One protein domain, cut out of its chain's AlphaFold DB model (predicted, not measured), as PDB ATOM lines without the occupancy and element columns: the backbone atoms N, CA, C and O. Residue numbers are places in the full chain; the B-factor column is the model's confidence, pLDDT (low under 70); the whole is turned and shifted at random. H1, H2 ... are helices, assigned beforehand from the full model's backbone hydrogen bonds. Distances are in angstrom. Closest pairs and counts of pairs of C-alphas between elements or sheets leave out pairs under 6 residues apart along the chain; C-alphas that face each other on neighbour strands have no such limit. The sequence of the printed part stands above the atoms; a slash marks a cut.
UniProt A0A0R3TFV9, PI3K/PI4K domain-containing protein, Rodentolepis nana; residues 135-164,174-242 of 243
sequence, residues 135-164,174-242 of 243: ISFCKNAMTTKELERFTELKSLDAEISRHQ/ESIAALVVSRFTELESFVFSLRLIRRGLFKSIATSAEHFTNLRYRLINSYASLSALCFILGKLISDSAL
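What this domain is: This is residues 135 to 164 and 174 to 242 of the 243 residues of the protein "PI3K/PI4K domain-containing protein" of Rodentolepis nana (UniProt A0A0R3TFV9). Three long helices, H2, H3 and H5, reach out like spread prongs from a small joint where the short helices H1 and H4 cross, with open space between H5 and the other two. The free ends of the prongs, residues 154 to 164, 174 to 186 and 217 to 242, stick out. The printed part has 99 residues with five named helices, H1 to H5 in chain order, and no named strand; its class is all helix. It is loose, with a radius of gyration of the C-alphas of 18.1 A, and flat, spanning 48 by 43 by 22 A.

Where its parts are: H1, residues 135 to 141, begins at C-alpha 135 at (102.379, 110.734, 71.184). H2, residues 144 to 162, is 28.1 A long; H3, residues 174 to 194, is 30.5 A. H4 holds residues 196 to 205. H5, residues 209 to 240, is 46.5 A long and ends at C-alpha 240 at (78.054, 90.093, 71.093).

How they stand to each other: H1 touches H4, with Ala 141 and Gly 200 the closest C-alphas at 4.8 A; at 71 degrees they are only just about perpendicular. H1 is close to H2 but not clearly touching it; their closest C-alphas, Lys 139 and Leu 147, are 6.9 A apart. H2 and H3 are near each other. H3 and H4 meet only through their link. H5 touches H4 with residues 212 to 215 alone; the closest C-alphas, Phe 202 and Phe 212, are 6.5 A apart, at a steep tilt of 52 degrees, opposite ways. H5 is apart from H1, H2 and H3. In H1, H2, H3, H4 and H5 every O i to N i+4 pair is within hydrogen-bond range.

The domain as a whole: The C-alphas farthest apart, of Ser 208 and Leu 242, are 51.0 A apart. Residues 165 to 173 are not printed, and C-alphas 164 and 174 are 19.6 A apart across this cut. The links H1 to H2, H3 to H4 and H4 to H5 are tight. The mean pLDDT of the printed part is 80.3; residues 154 to 164, 174 to 176 and 236 to 242 are under 70.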
ATOM      1  N   ILE A 135     102.050 109.811  72.275       88.25
ATOM      2  CA  ILE A 135     102.379 110.734  71.184       88.25
ATOM      3  C   ILE A 135     103.158 111.954  71.681       88.25
ATOM      4  O   ILE A 135     104.149 112.328  71.058       88.25
ATOM      5  N   SER A 136     102.755 112.562  72.803       89.56
ATOM      6  CA  SER A 136     103.491 113.691  73.378       89.56
ATOM      7  C   SER A 136     104.871 113.252  73.854       89.56
ATOM      8  O   SER A 136     105.844 113.963  73.633       89.56
ATOM      9  N   PHE A 137     104.972 112.063  74.452       91.50
ATOM     10  CA  PHE A 137     106.246 111.496  74.882       91.50
ATOM     11  C   PHE A 137     107.211 111.296  73.704       91.50
ATOM     12  O   PHE A 137     108.358 111.735  73.761       91.50
ATOM     13  N   CYS A 138     106.735 110.704  72.606       89.81
ATOM     14  CA  CYS A 138     107.530 110.512  71.397       89.81
ATOM     15  C   CYS A 138     107.947 111.843  70.761       89.81
ATOM     16  O   CYS A 138     109.111 111.989  70.399       89.81
ATOM     17  N   LYS A 139     107.040 112.824  70.672       88.75
ATOM     18  CA  LYS A 139     107.352 114.165  70.151       88.75
ATOM     19  C   LYS A 139     108.418 114.876  70.977       88.75
ATOM     20  O   LYS A 139     109.339 115.444  70.408       88.75
ATOM     21  N   ASN A 140     108.339 114.792  72.302       89.75
ATOM     22  CA  ASN A 140     109.326 115.404  73.193       89.75
ATOM     23  C   ASN A 140     110.724 114.768  73.051       89.75
ATOM     24  O   ASN A 140     111.721 115.395  73.389       89.75
ATOM     25  N   ALA A 141     110.814 113.529  72.553       90.44
ATOM     26  CA  ALA A 141     112.083 112.851  72.292       90.44
ATOM     27  C   ALA A 141     112.703 113.185  70.915       90.44
ATOM     28  O   ALA A 141     113.885 112.873  70.688       90.44
ATOM     29  N   MET A 142     111.926 113.784  70.002       90.06
ATOM     30  CA  MET A 142     112.369 114.201  68.667       90.06
ATOM     31  C   MET A 142     113.254 115.452  68.742       90.06
ATOM     32  O   MET A 142     113.108 116.297  69.620       90.06
ATOM     33  N   THR A 143     114.185 115.579  67.800       89.00
ATOM     34  CA  THR A 143     114.879 116.845  67.524       89.00
ATOM     35  C   THR A 143     113.965 117.796  66.748       89.00
ATOM     36  O   THR A 143     112.973 117.368  66.160       89.00
ATOM     37  N   THR A 144     114.316 119.081  66.691       88.00
ATOM     38  CA  THR A 144     113.563 120.090  65.926       88.00
ATOM     39  C   THR A 144     113.399 119.695  64.457       88.00
ATOM     40  O   THR A 144     112.280 119.660  63.955       88.00
ATOM     41  N   LYS A 145     114.487 119.254  63.811       87.06
ATOM     42  CA  LYS A 145     114.481 118.768  62.419       87.06
ATOM     43  C   LYS A 145     113.601 117.528  62.216       87.06
ATOM     44  O   LYS A 145     112.941 117.386  61.192       87.06
ATOM     45  N   GLU A 146     113.609 116.595  63.172       85.75
ATOM     46  CA  GLU A 146     112.764 115.388  63.122       85.75
ATOM     47  C   GLU A 146     111.275 115.747  63.280       85.75
ATOM     48  O   GLU A 146     110.422 115.148  62.625       85.75
ATOM     49  N   LEU A 147     110.963 116.741  64.117       87.00
ATOM     50  CA  LEU A 147     109.600 117.211  64.356       87.00
ATOM     51  C   LEU A 147     109.009 117.948  63.143       87.00
ATOM     52  O   LEU A 147     107.826 117.767  62.844       87.00
ATOM     53  N   GLU A 148     109.817 118.743  62.441       85.50
ATOM     54  CA  GLU A 148     109.436 119.400  61.181       85.50
ATOM     55  C   GLU A 148     109.014 118.355  60.140       85.50
ATOM     56  O   GLU A 148     107.865 118.356  59.698       85.50
ATOM     57  N   ARG A 149     109.872 117.357  59.884       82.69
ATOM     58  CA  ARG A 149     109.567 116.238  58.972       82.69
ATOM     59  C   ARG A 149     108.323 115.449  59.383       82.69
ATOM     60  O   ARG A 149     107.513 115.068  58.544       82.69
ATOM     61  N   PHE A 150     108.137 115.196  60.681       81.81
ATOM     62  CA  PHE A 150     106.932 114.522  61.175       81.81
ATOM     63  C   PHE A 150     105.657 115.342  60.919       81.81
ATOM     64  O   PHE A 150     104.586 114.783  60.679       81.81
ATOM     65  N   THR A 151     105.759 116.669  60.971       82.25
ATOM     66  CA  THR A 151     104.629 117.568  60.711       82.25
ATOM     67  C   THR A 151     104.276 117.598  59.223       82.25
ATOM     68  O   THR A 151     103.094 117.560  58.890       82.25
ATOM     69  N   GLU A 152     105.270 117.552  58.335       74.94
ATOM     70  CA  GLU A 152     105.074 117.418  56.881       74.94
ATOM     71  C   GLU A 152     104.378 116.095  56.507       74.94
ATOM     72  O   GLU A 152     103.469 116.063  55.675       74.94
ATOM     73  N   LEU A 153     104.715 114.992  57.183       71.44
ATOM     74  CA  LEU A 153     104.033 113.708  56.978       71.44
ATOM     75  C   LEU A 153     102.557 113.742  57.407       71.44
ATOM     76  O   LEU A 153     101.724 113.068  56.807       71.44
ATOM     77  N   LYS A 154     102.191 114.559  58.402       68.62
ATOM     78  CA  LYS A 154     100.780 114.737  58.782       68.62
ATOM     79  C   LYS A 154      99.949 115.442  57.713       68.62
ATOM     80  O   LYS A 154      98.764 115.145  57.594       68.62
ATOM     81  N   SER A 155     100.532 116.365  56.947       61.25
ATOM     82  CA  SER A 155      99.821 116.954  55.804       61.25
ATOM     83  C   SER A 155      99.549 115.930  54.700       61.25
ATOM     84  O   SER A 155      98.529 116.037  54.022       61.25
ATOM     85  N   LEU A 156     100.390 114.899  54.580       58.75
ATOM     86  CA  LEU A 156     100.170 113.779  53.666       58.75
ATOM     87  C   LEU A 156      99.012 112.877  54.131       58.75
ATOM     88  O   LEU A 156      98.215 112.418  53.323       58.75
ATOM     89  N   ASP A 157      98.849 112.672  55.437       60.34
ATOM     90  CA  ASP A 157      97.709 111.926  55.997       60.34
ATOM     91  C   ASP A 157      96.364 112.628  55.715       60.34
ATOM     92  O   ASP A 157      95.351 111.993  55.414       60.34
ATOM     93  N   ALA A 158      96.359 113.967  55.704       61.50
ATOM     94  CA  ALA A 158      95.206 114.754  55.269       61.50
ATOM     95  C   ALA A 158      94.918 114.603  53.762       61.50
ATOM     96  O   ALA A 158      93.778 114.754  53.331       61.50
ATOM     97  N   GLU A 159      95.926 114.295  52.947       56.59
ATOM     98  CA  GLU A 159      95.764 113.953  51.533       56.59
ATOM     99  C   GLU A 159      95.188 112.550  51.340       56.59
ATOM    100  O   GLU A 159      94.213 112.390  50.612       56.59
ATOM    101  N   ILE A 160      95.686 111.561  52.080       56.38
ATOM    102  CA  ILE A 160      95.141 110.197  52.090       56.38
ATOM    103  C   ILE A 160      93.687 110.199  52.587       56.38
ATOM    104  O   ILE A 160      92.824 109.539  52.010       56.38
ATOM    105  N   SER A 161      93.381 111.008  53.603       57.59
ATOM    106  CA  SER A 161      92.025 111.163  54.139       57.59
ATOM    107  C   SER A 161      91.055 111.810  53.140       57.59
ATOM    108  O   SER A 161      89.870 111.492  53.159       57.59
ATOM    109  N   ARG A 162      91.532 112.663  52.218       55.84
ATOM    110  CA  ARG A 162      90.711 113.199  51.110       55.84
ATOM    111  C   ARG A 162      90.301 112.118  50.105       55.84
ATOM    112  O   ARG A 162      89.303 112.289  49.412       55.84
ATOM    113  N   HIS A 163      91.027 111.003  50.058       54.28
ATOM    114  CA  HIS A 163      90.698 109.825  49.255       54.28
ATOM    115  C   HIS A 163      89.838 108.792  50.009       54.28
ATOM    116  O   HIS A 163      89.646 107.684  49.501       54.28
ATOM    117  N   GLN A 164      89.289 109.130  51.188       46.00
ATOM    118  CA  GLN A 164      88.310 108.295  51.896       46.00
ATOM    119  C   GLN A 164      86.990 108.244  51.119       46.00
ATOM    120  O   GLN A 164      86.050 108.998  51.362       46.00
ATOM    121  N   GLU A 174      96.727  93.698  43.992       61.06
ATOM    122  CA  GLU A 174      98.159  93.348  44.009       61.06
ATOM    123  C   GLU A 174      99.088  94.547  43.762       61.06
ATOM    124  O   GLU A 174     100.075  94.727  44.480       61.06
ATOM    125  N   SER A 175      98.762  95.408  42.793       60.38
ATOM    126  CA  SER A 175      99.581  96.585  42.465       60.38
ATOM    127  C   SER A 175      99.484  97.670  43.542       60.38
ATOM    128  O   SER A 175     100.484  98.307  43.883       60.38
ATOM    129  N   ILE A 176      98.298  97.833  44.138       67.75
ATOM    130  CA  ILE A 176      98.051  98.775  45.234       67.75
ATOM    131  C   ILE A 176      98.675  98.254  46.533       67.75
ATOM    132  O   ILE A 176      99.313  99.030  47.245       67.75
ATOM    133  N   ALA A 177      98.578  96.952  46.826       70.12
ATOM    134  CA  ALA A 177      99.209  96.368  48.008       70.12
ATOM    135  C   ALA A 177     100.732  96.524  47.973       70.12
ATOM    136  O   ALA A 177     101.313  96.938  48.973       70.12
ATOM    137  N   ALA A 178     101.381  96.276  46.830       77.12
ATOM    138  CA  ALA A 178     102.826  96.462  46.697       77.12
ATOM    139  C   ALA A 178     103.253  97.917  46.963       77.12
ATOM    140  O   ALA A 178     104.228  98.164  47.676       77.12
ATOM    141  N   LEU A 179     102.492  98.889  46.447       73.75
ATOM    142  CA  LEU A 179     102.741 100.309  46.694       73.75
ATOM    143  C   LEU A 179     102.545 100.674  48.173       73.75
ATOM    144  O   LEU A 179     103.390 101.357  48.751       73.75
ATOM    145  N   VAL A 180     101.461 100.205  48.795       76.88
ATOM    146  CA  VAL A 180     101.170 100.445  50.217       76.88
ATOM    147  C   VAL A 180     102.248  99.833  51.106       76.88
ATOM    148  O   VAL A 180     102.734 100.507  52.010       76.88
ATOM    149  N   VAL A 181     102.669  98.598  50.830       83.19
ATOM    150  CA  VAL A 181     103.736  97.914  51.575       83.19
ATOM    151  C   VAL A 181     105.060  98.660  51.429       83.19
ATOM    152  O   VAL A 181     105.734  98.894  52.431       83.19
ATOM    153  N   SER A 182     105.414  99.093  50.215       81.62
ATOM    154  CA  SER A 182     106.627  99.883  49.977       81.62
ATOM    155  C   SER A 182     106.619 101.178  50.798       81.62
ATOM    156  O   SER A 182     107.534 101.432  51.583       81.62
ATOM    157  N   ARG A 183     105.522 101.943  50.730       77.94
ATOM    158  CA  ARG A 183     105.358 103.187  51.498       77.94
ATOM    159  C   ARG A 183     105.345 102.966  53.008       77.94
ATOM    160  O   ARG A 183     105.947 103.744  53.744       77.94
ATOM    161  N   PHE A 184     104.680 101.915  53.478       81.94
ATOM    162  CA  PHE A 184     104.676 101.556  54.892       81.94
ATOM    163  C   PHE A 184     106.093 101.240  55.377       81.94
ATOM    164  O   PHE A 184     106.508 101.769  56.402       81.94
ATOM    165  N   THR A 185     106.859 100.466  54.604       85.75
ATOM    166  CA  THR A 185     108.244 100.096  54.937       85.75
ATOM    167  C   THR A 185     109.164 101.321  54.981       85.75
ATOM    168  O   THR A 185     109.997 101.440  55.881       85.75
ATOM    169  N   GLU A 186     108.996 102.274  54.056       82.56
ATOM    170  CA  GLU A 186     109.718 103.555  54.078       82.56
ATOM    171  C   GLU A 186     109.456 104.316  55.392       82.56
ATOM    172  O   GLU A 186     110.398 104.688  56.099       82.56
ATOM    173  N   LEU A 187     108.183 104.495  55.761       80.56
ATOM    174  CA  LEU A 187     107.786 105.183  56.994       80.56
ATOM    175  C   LEU A 187     108.238 104.433  58.250       80.56
ATOM    176  O   LEU A 187     108.701 105.047  59.214       80.56
ATOM    177  N   GLU A 188     108.129 103.109  58.234       83.25
ATOM    178  CA  GLU A 188     108.569 102.233  59.309       83.25
ATOM    179  C   GLU A 188     110.072 102.397  59.547       83.25
ATOM    180  O   GLU A 188     110.491 102.686  60.670       83.25
ATOM    181  N   SER A 189     110.884 102.311  58.490       84.25
ATOM    182  CA  SER A 189     112.337 102.473  58.578       84.25
ATOM    183  C   SER A 189     112.726 103.826  59.182       84.25
ATOM    184  O   SER A 189     113.605 103.899  60.050       84.25
ATOM    185  N   PHE A 190     112.002 104.890  58.815       79.31
ATOM    186  CA  PHE A 190     112.179 106.214  59.391       79.31
ATOM    187  C   PHE A 190     111.860 106.207  60.889       79.31
ATOM    188  O   PHE A 190     112.729 106.542  61.693       79.31
ATOM    189  N   VAL A 191     110.671 105.763  61.303       78.62
ATOM    190  CA  VAL A 191     110.257 105.777  62.719       78.62
ATOM    191  C   VAL A 191     111.148 104.883  63.592       78.62
ATOM    192  O   VAL A 191     111.527 105.282  64.700       78.62
ATOM    193  N   PHE A 192     111.538 103.701  63.109       75.75
ATOM    194  CA  PHE A 192     112.424 102.795  63.843       75.75
ATOM    195  C   PHE A 192     113.835 103.357  64.002       75.75
ATOM    196  O   PHE A 192     114.414 103.222  65.088       75.75
ATOM    197  N   SER A 193     114.366 104.045  62.984       73.31
ATOM    198  CA  SER A 193     115.677 104.705  63.068       73.31
ATOM    199  C   SER A 193     115.734 105.724  64.212       73.31
ATOM    200  O   SER A 193     116.754 105.862  64.891       73.31
ATOM    201  N   LEU A 194     114.598 106.362  64.513       76.12
ATOM    202  CA  LEU A 194     114.506 107.364  65.562       76.12
ATOM    203  C   LEU A 194     114.569 106.762  66.966       76.12
ATOM    204  O   LEU A 194     114.938 107.476  67.890       76.12
ATOM    205  N   ARG A 195     114.227 105.479  67.171       86.81
ATOM    206  CA  ARG A 195     114.213 104.800  68.491       86.81
ATOM    207  C   ARG A 195     113.589 105.663  69.603       86.81
ATOM    208  O   ARG A 195     114.116 105.728  70.718       86.81
ATOM    209  N   LEU A 196     112.474 106.333  69.300       88.44
ATOM    210  CA  LEU A 196     111.914 107.425  70.111       88.44
ATOM    211  C   LEU A 196     111.605 107.020  71.548       88.44
ATOM    212  O   LEU A 196     111.979 107.737  72.467       88.44
ATOM    213  N   ILE A 197     111.001 105.847  71.758       90.38
ATOM    214  CA  ILE A 197     110.685 105.358  73.107       90.38
ATOM    215  C   ILE A 197     111.973 105.132  73.907       90.38
ATOM    216  O   ILE A 197     112.082 105.577  75.046       90.38
ATOM    217  N   ARG A 198     112.988 104.505  73.299       91.06
ATOM    218  CA  ARG A 198     114.288 104.278  73.949       91.06
ATOM    219  C   ARG A 198     114.977 105.599  74.288       91.06
ATOM    220  O   ARG A 198     115.443 105.757  75.412       91.06
ATOM    221  N   ARG A 199     115.045 106.534  73.333       90.94
ATOM    222  CA  ARG A 199     115.629 107.871  73.538       90.94
ATOM    223  C   ARG A 199     114.872 108.650  74.604       90.94
ATOM    224  O   ARG A 199     115.513 109.234  75.466       90.94
ATOM    225  N   GLY A 200     113.543 108.641  74.551       91.06
ATOM    226  CA  GLY A 200     112.676 109.300  75.521       91.06
ATOM    227  C   GLY A 200     112.929 108.768  76.924       91.06
ATOM    228  O   GLY A 200     113.254 109.548  77.813       91.06
ATOM    229  N   LEU A 201     112.896 107.445  77.111       91.25
ATOM    230  CA  LEU A 201     113.164 106.821  78.410       91.25
ATOM    231  C   LEU A 201     114.555 107.188  78.933       91.25
ATOM    232  O   LEU A 201     114.685 107.555  80.095       91.25
ATOM    233  N   PHE A 202     115.574 107.137  78.074       89.81
ATOM    234  CA  PHE A 202     116.950 107.440  78.463       89.81
ATOM    235  C   PHE A 202     117.174 108.920  78.800       89.81
ATOM    236  O   PHE A 202     117.842 109.224  79.775       89.81
ATOM    237  N   LYS A 203     116.627 109.846  78.002       87.06
ATOM    238  CA  LYS A 203     116.878 111.289  78.156       87.06
ATOM    239  C   LYS A 203     115.992 111.964  79.200       87.06
ATOM    240  O   LYS A 203     116.413 112.964  79.764       87.06
ATOM    241  N   SER A 204     114.762 111.482  79.397       85.12
ATOM    242  CA  SER A 204     113.757 112.204  80.195       85.12
ATOM    243  C   SER A 204     113.413 111.566  81.540       85.12
ATOM    244  O   SER A 204     112.893 112.268  82.399       85.12
ATOM    245  N   ILE A 205     113.679 110.267  81.738       88.88
ATOM    246  CA  ILE A 205     113.225 109.543  82.944       88.88
ATOM    247  C   ILE A 205     114.359 108.766  83.620       88.88
ATOM    248  O   ILE A 205     114.470 108.774  84.846       88.88
ATOM    249  N   ALA A 206     115.183 108.056  82.849       92.62
ATOM    250  CA  ALA A 206     116.200 107.178  83.406       92.62
ATOM    251  C   ALA A 206     117.321 107.978  84.084       92.62
ATOM    252  O   ALA A 206     117.965 108.825  83.474       92.62
ATOM    253  N   THR A 207     117.580 107.646  85.344       94.62
ATOM    254  CA  THR A 207     118.683 108.194  86.148       94.62
ATOM    255  C   THR A 207     119.922 107.297  86.113       94.62
ATOM    256  O   THR A 207     121.036 107.775  86.290       94.62
ATOM    257  N   SER A 208     119.738 105.995  85.870       95.69
ATOM    258  CA  SER A 208     120.794 104.982  85.783       95.69
ATOM    259  C   SER A 208     120.459 103.915  84.731       95.69
ATOM    260  O   SER A 208     119.313 103.793  84.283       95.69
ATOM    261  N   ALA A 209     121.452 103.110  84.338       93.56
ATOM    262  CA  ALA A 209     121.257 102.001  83.398       93.56
ATOM    263  C   ALA A 209     120.320 100.907  83.953       93.56
ATOM    264  O   ALA A 209     119.522 100.321  83.214       93.56
ATOM    265  N   GLU A 210     120.365 100.672  85.264       94.38
ATOM    266  CA  GLU A 210     119.453  99.757  85.954       94.38
ATOM    267  C   GLU A 210     118.021 100.299  85.953       94.38
ATOM    268  O   GLU A 210     117.084  99.577  85.604       94.38
ATOM    269  N   HIS A 211     117.853 101.597  86.239       94.31
ATOM    270  CA  HIS A 211     116.551 102.256  86.188       94.31
ATOM    271  C   HIS A 211     115.954 102.179  84.774       94.31
ATOM    272  O   HIS A 211     114.786 101.830  84.618       94.31
ATOM    273  N   PHE A 212     116.760 102.397  83.729       94.81
ATOM    274  CA  PHE A 212     116.322 102.219  82.343       94.81
ATOM    275  C   PHE A 212     115.831 100.789  82.058       94.81
ATOM    276  O   PHE A 212     114.774 100.605  81.448       94.81
ATOM    277  N   THR A 213     116.573  99.774  82.506       92.56
ATOM    278  CA  THR A 213     116.201  98.364  82.311       92.56
ATOM    279  C   THR A 213     114.890  98.035  83.027       92.56
ATOM    280  O   THR A 213     114.011  97.401  82.441       92.56
ATOM    281  N   ASN A 214     114.707  98.546  84.248       91.44
ATOM    282  CA  ASN A 214     113.470  98.384  85.009       91.44
ATOM    283  C   ASN A 214     112.270  99.064  84.322       91.44
ATOM    284  O   ASN A 214     111.222  98.443  84.150       91.44
ATOM    285  N   LEU A 215     112.433 100.308  83.855       91.62
ATOM    286  CA  LEU A 215     111.395 101.037  83.116       91.62
ATOM    287  C   LEU A 215     110.984 100.301  81.841       91.62
ATOM    288  O   LEU A 215     109.794 100.160  81.564       91.62
ATOM    289  N   ARG A 216     111.962  99.801  81.078       91.69
ATOM    290  CA  ARG A 216     111.702  99.013  79.871       91.69
ATOM    291  C   ARG A 216     110.903  97.755  80.197       91.69
ATOM    292  O   ARG A 216     109.928  97.473  79.507       91.69
ATOM    293  N   TYR A 217     111.303  97.017  81.230       89.25
ATOM    294  CA  TYR A 217     110.606  95.809  81.663       89.25
ATOM    295  C   TYR A 217     109.152  96.108  82.060       89.25
ATOM    296  O   TYR A 217     108.227  95.480  81.550       89.25
ATOM    297  N   ARG A 218     108.928  97.143  82.881       88.06
ATOM    298  CA  ARG A 218     107.580  97.570  83.297       88.06
ATOM    299  C   ARG A 218     106.708  98.013  82.123       88.06
ATOM    300  O   ARG A 218     105.531  97.659  82.072       88.06
ATOM    301  N   LEU A 219     107.268  98.770  81.178       88.94
ATOM    302  CA  LEU A 219     106.546  99.222  79.989       88.94
ATOM    303  C   LEU A 219     106.119  98.037  79.115       88.94
ATOM    304  O   LEU A 219     104.963  97.973  78.713       88.94
ATOM    305  N   ILE A 220     107.028  97.093  78.854       89.75
ATOM    306  CA  ILE A 220     106.734  95.906  78.040       89.75
ATOM    307  C   ILE A 220     105.657  95.055  78.710       89.75
ATOM    308  O   ILE A 220     104.685  94.700  78.053       89.75
ATOM    309  N   ASN A 221     105.787  94.781  80.008       86.44
ATOM    310  CA  ASN A 221     104.823  93.946  80.720       86.44
ATOM    311  C   ASN A 221     103.437  94.588  80.773       86.44
ATOM    312  O   ASN A 221     102.456  93.950  80.410       86.44
ATOM    313  N   SER A 222     103.349  95.863  81.167       86.44
ATOM    314  CA  SER A 222     102.058  96.565  81.223       86.44
ATOM    315  C   SER A 222     101.396  96.666  79.848       86.44
ATOM    316  O   SER A 222     100.186  96.471  79.737       86.44
ATOM    317  N   TYR A 223     102.179  96.904  78.792       89.19
ATOM    318  CA  TYR A 223     101.672  96.936  77.424       89.19
ATOM    319  C   TYR A 223     101.222  95.556  76.932       89.19
ATOM    320  O   TYR A 223     100.165  95.449  76.317       89.19
ATOM    321  N   ALA A 224     101.978  94.495  77.228       88.62
ATOM    322  CA  ALA A 224     101.614  93.128  76.865       88.62
ATOM    323  C   ALA A 224     100.307  92.697  77.547       88.62
ATOM    324  O   ALA A 224      99.397  92.208  76.875       88.62
ATOM    325  N   SER A 225     100.174  92.954  78.852       84.94
ATOM    326  CA  SER A 225      98.952  92.666  79.608       84.94
ATOM    327  C   SER A 225      97.753  93.463  79.084       84.94
ATOM    328  O   SER A 225      96.670  92.903  78.917       84.94
ATOM    329  N   LEU A 226      97.939  94.752  78.769       86.50
ATOM    330  CA  LEU A 226      96.879  95.580  78.192       86.50
ATOM    331  C   LEU A 226      96.474  95.089  76.795       86.50
ATOM    332  O   LEU A 226      95.287  94.984  76.516       86.50
ATOM    333  N   SER A 227      97.442  94.748  75.941       89.00
ATOM    334  CA  SER A 227      97.202  94.234  74.587       89.00
ATOM    335  C   SER A 227      96.409  92.925  74.609       89.00
ATOM    336  O   SER A 227      95.411  92.793  73.899       89.00
ATOM    337  N   ALA A 228      96.785  91.989  75.486       86.94
ATOM    338  CA  ALA A 228      96.059  90.736  75.671       86.94
ATOM    339  C   ALA A 228      94.604  90.982  76.105       86.94
ATOM    340  O   ALA A 228      93.679  90.391  75.547       86.94
ATOM    341  N   LEU A 229      94.380  91.902  77.049       84.19
ATOM    342  CA  LEU A 229      93.028  92.241  77.485       84.19
ATOM    343  C   LEU A 229      92.224  92.943  76.385       84.19
ATOM    344  O   LEU A 229      91.059  92.608  76.186       84.19
ATOM    345  N   CYS A 230      92.825  93.883  75.653       85.62
ATOM    346  CA  CYS A 230      92.186  94.550  74.519       85.62
ATOM    347  C   CYS A 230      91.783  93.550  73.430       85.62
ATOM    348  O   CYS A 230      90.702  93.684  72.863       85.62
ATOM    349  N   PHE A 231      92.605  92.531  73.170       88.56
ATOM    350  CA  PHE A 231      92.276  91.457  72.235       88.56
ATOM    351  C   PHE A 231      91.066  90.637  72.706       88.56
ATOM    352  O   PHE A 231      90.121  90.431  71.945       88.56
ATOM    353  N   ILE A 232      91.056  90.222  73.978       85.31
ATOM    354  CA  ILE A 232      89.938  89.472  74.571       85.31
ATOM    355  C   ILE A 232      88.648  90.306  74.536       85.31
ATOM    356  O   ILE A 232      87.601  89.812  74.122       85.31
ATOM    357  N   LEU A 233      88.730  91.582  74.917       82.94
ATOM    358  CA  LEU A 233      87.619  92.531  74.871       82.94
ATOM    359  C   LEU A 233      87.079  92.731  73.455       82.94
ATOM    360  O   LEU A 233      85.869  92.684  73.255       82.94
ATOM    361  N   GLY A 234      87.963  92.939  72.479       82.56
ATOM    362  CA  GLY A 234      87.576  93.115  71.081       82.56
ATOM    363  C   GLY A 234      86.827  91.900  70.541       82.56
ATOM    364  O   GLY A 234      85.792  92.054  69.893       82.56
ATOM    365  N   LYS A 235      87.290  90.692  70.886       73.06
ATOM    366  CA  LYS A 235      86.609  89.444  70.528       73.06
ATOM    367  C   LYS A 235      85.224  89.338  71.177       73.06
ATOM    368  O   LYS A 235      84.252  89.069  70.482       73.06
ATOM    369  N   LEU A 236      85.115  89.626  72.476       66.38
ATOM    370  CA  LEU A 236      83.839  89.591  73.204       66.38
ATOM    371  C   LEU A 236      82.811  90.583  72.644       66.38
ATOM    372  O   LEU A 236      81.632  90.252  72.535       66.38
ATOM    373  N   ILE A 237      83.252  91.787  72.267       67.25
ATOM    374  CA  ILE A 237      82.382  92.803  71.664       67.25
ATOM    375  C   ILE A 237      81.922  92.346  70.274       67.25
ATOM    376  O   ILE A 237      80.728  92.414  69.984       67.25
ATOM    377  N   SER A 238      82.835  91.826  69.447       68.38
ATOM    378  CA  SER A 238      82.506  91.301  68.115       68.38
ATOM    379  C   SER A 238      81.488  90.158  68.181       68.38
ATOM    380  O   SER A 238      80.507  90.174  67.442       68.38
ATOM    381  N   ASP A 239      81.674  89.202  69.094       59.28
ATOM    382  CA  ASP A 239      80.774  88.052  69.255       59.28
ATOM    383  C   ASP A 239      79.392  88.467  69.797       59.28
ATOM    384  O   ASP A 239      78.381  87.841  69.475       59.28
ATOM    385  N   SER A 240      79.323  89.540  70.594       58.81
ATOM    386  CA  SER A 240      78.054  90.093  71.093       58.81
ATOM    387  C   SER A 240      77.270  90.895  70.051       58.81
ATOM    388  O   SER A 240      76.054  90.979  70.161       58.81
ATOM    389  N   ALA A 241      77.943  91.453  69.038       56.38
ATOM    390  CA  ALA A 241      77.312  92.194  67.942       56.38
ATOM    391  C   ALA A 241      76.751  91.280  66.830       56.38
ATOM    392  O   ALA A 241      76.056  91.756  65.937       56.38
ATOM    393  N   LEU A 242      77.067  89.980  66.880       50.12
ATOM    394  CA  LEU A 242      76.608  88.942  65.948       50.12
ATOM    395  C   LEU A 242      75.356  88.182  66.442       50.12
ATOM    396  O   LEU A 242      74.955  87.204  65.810       50.12
TER     397      LEU A 242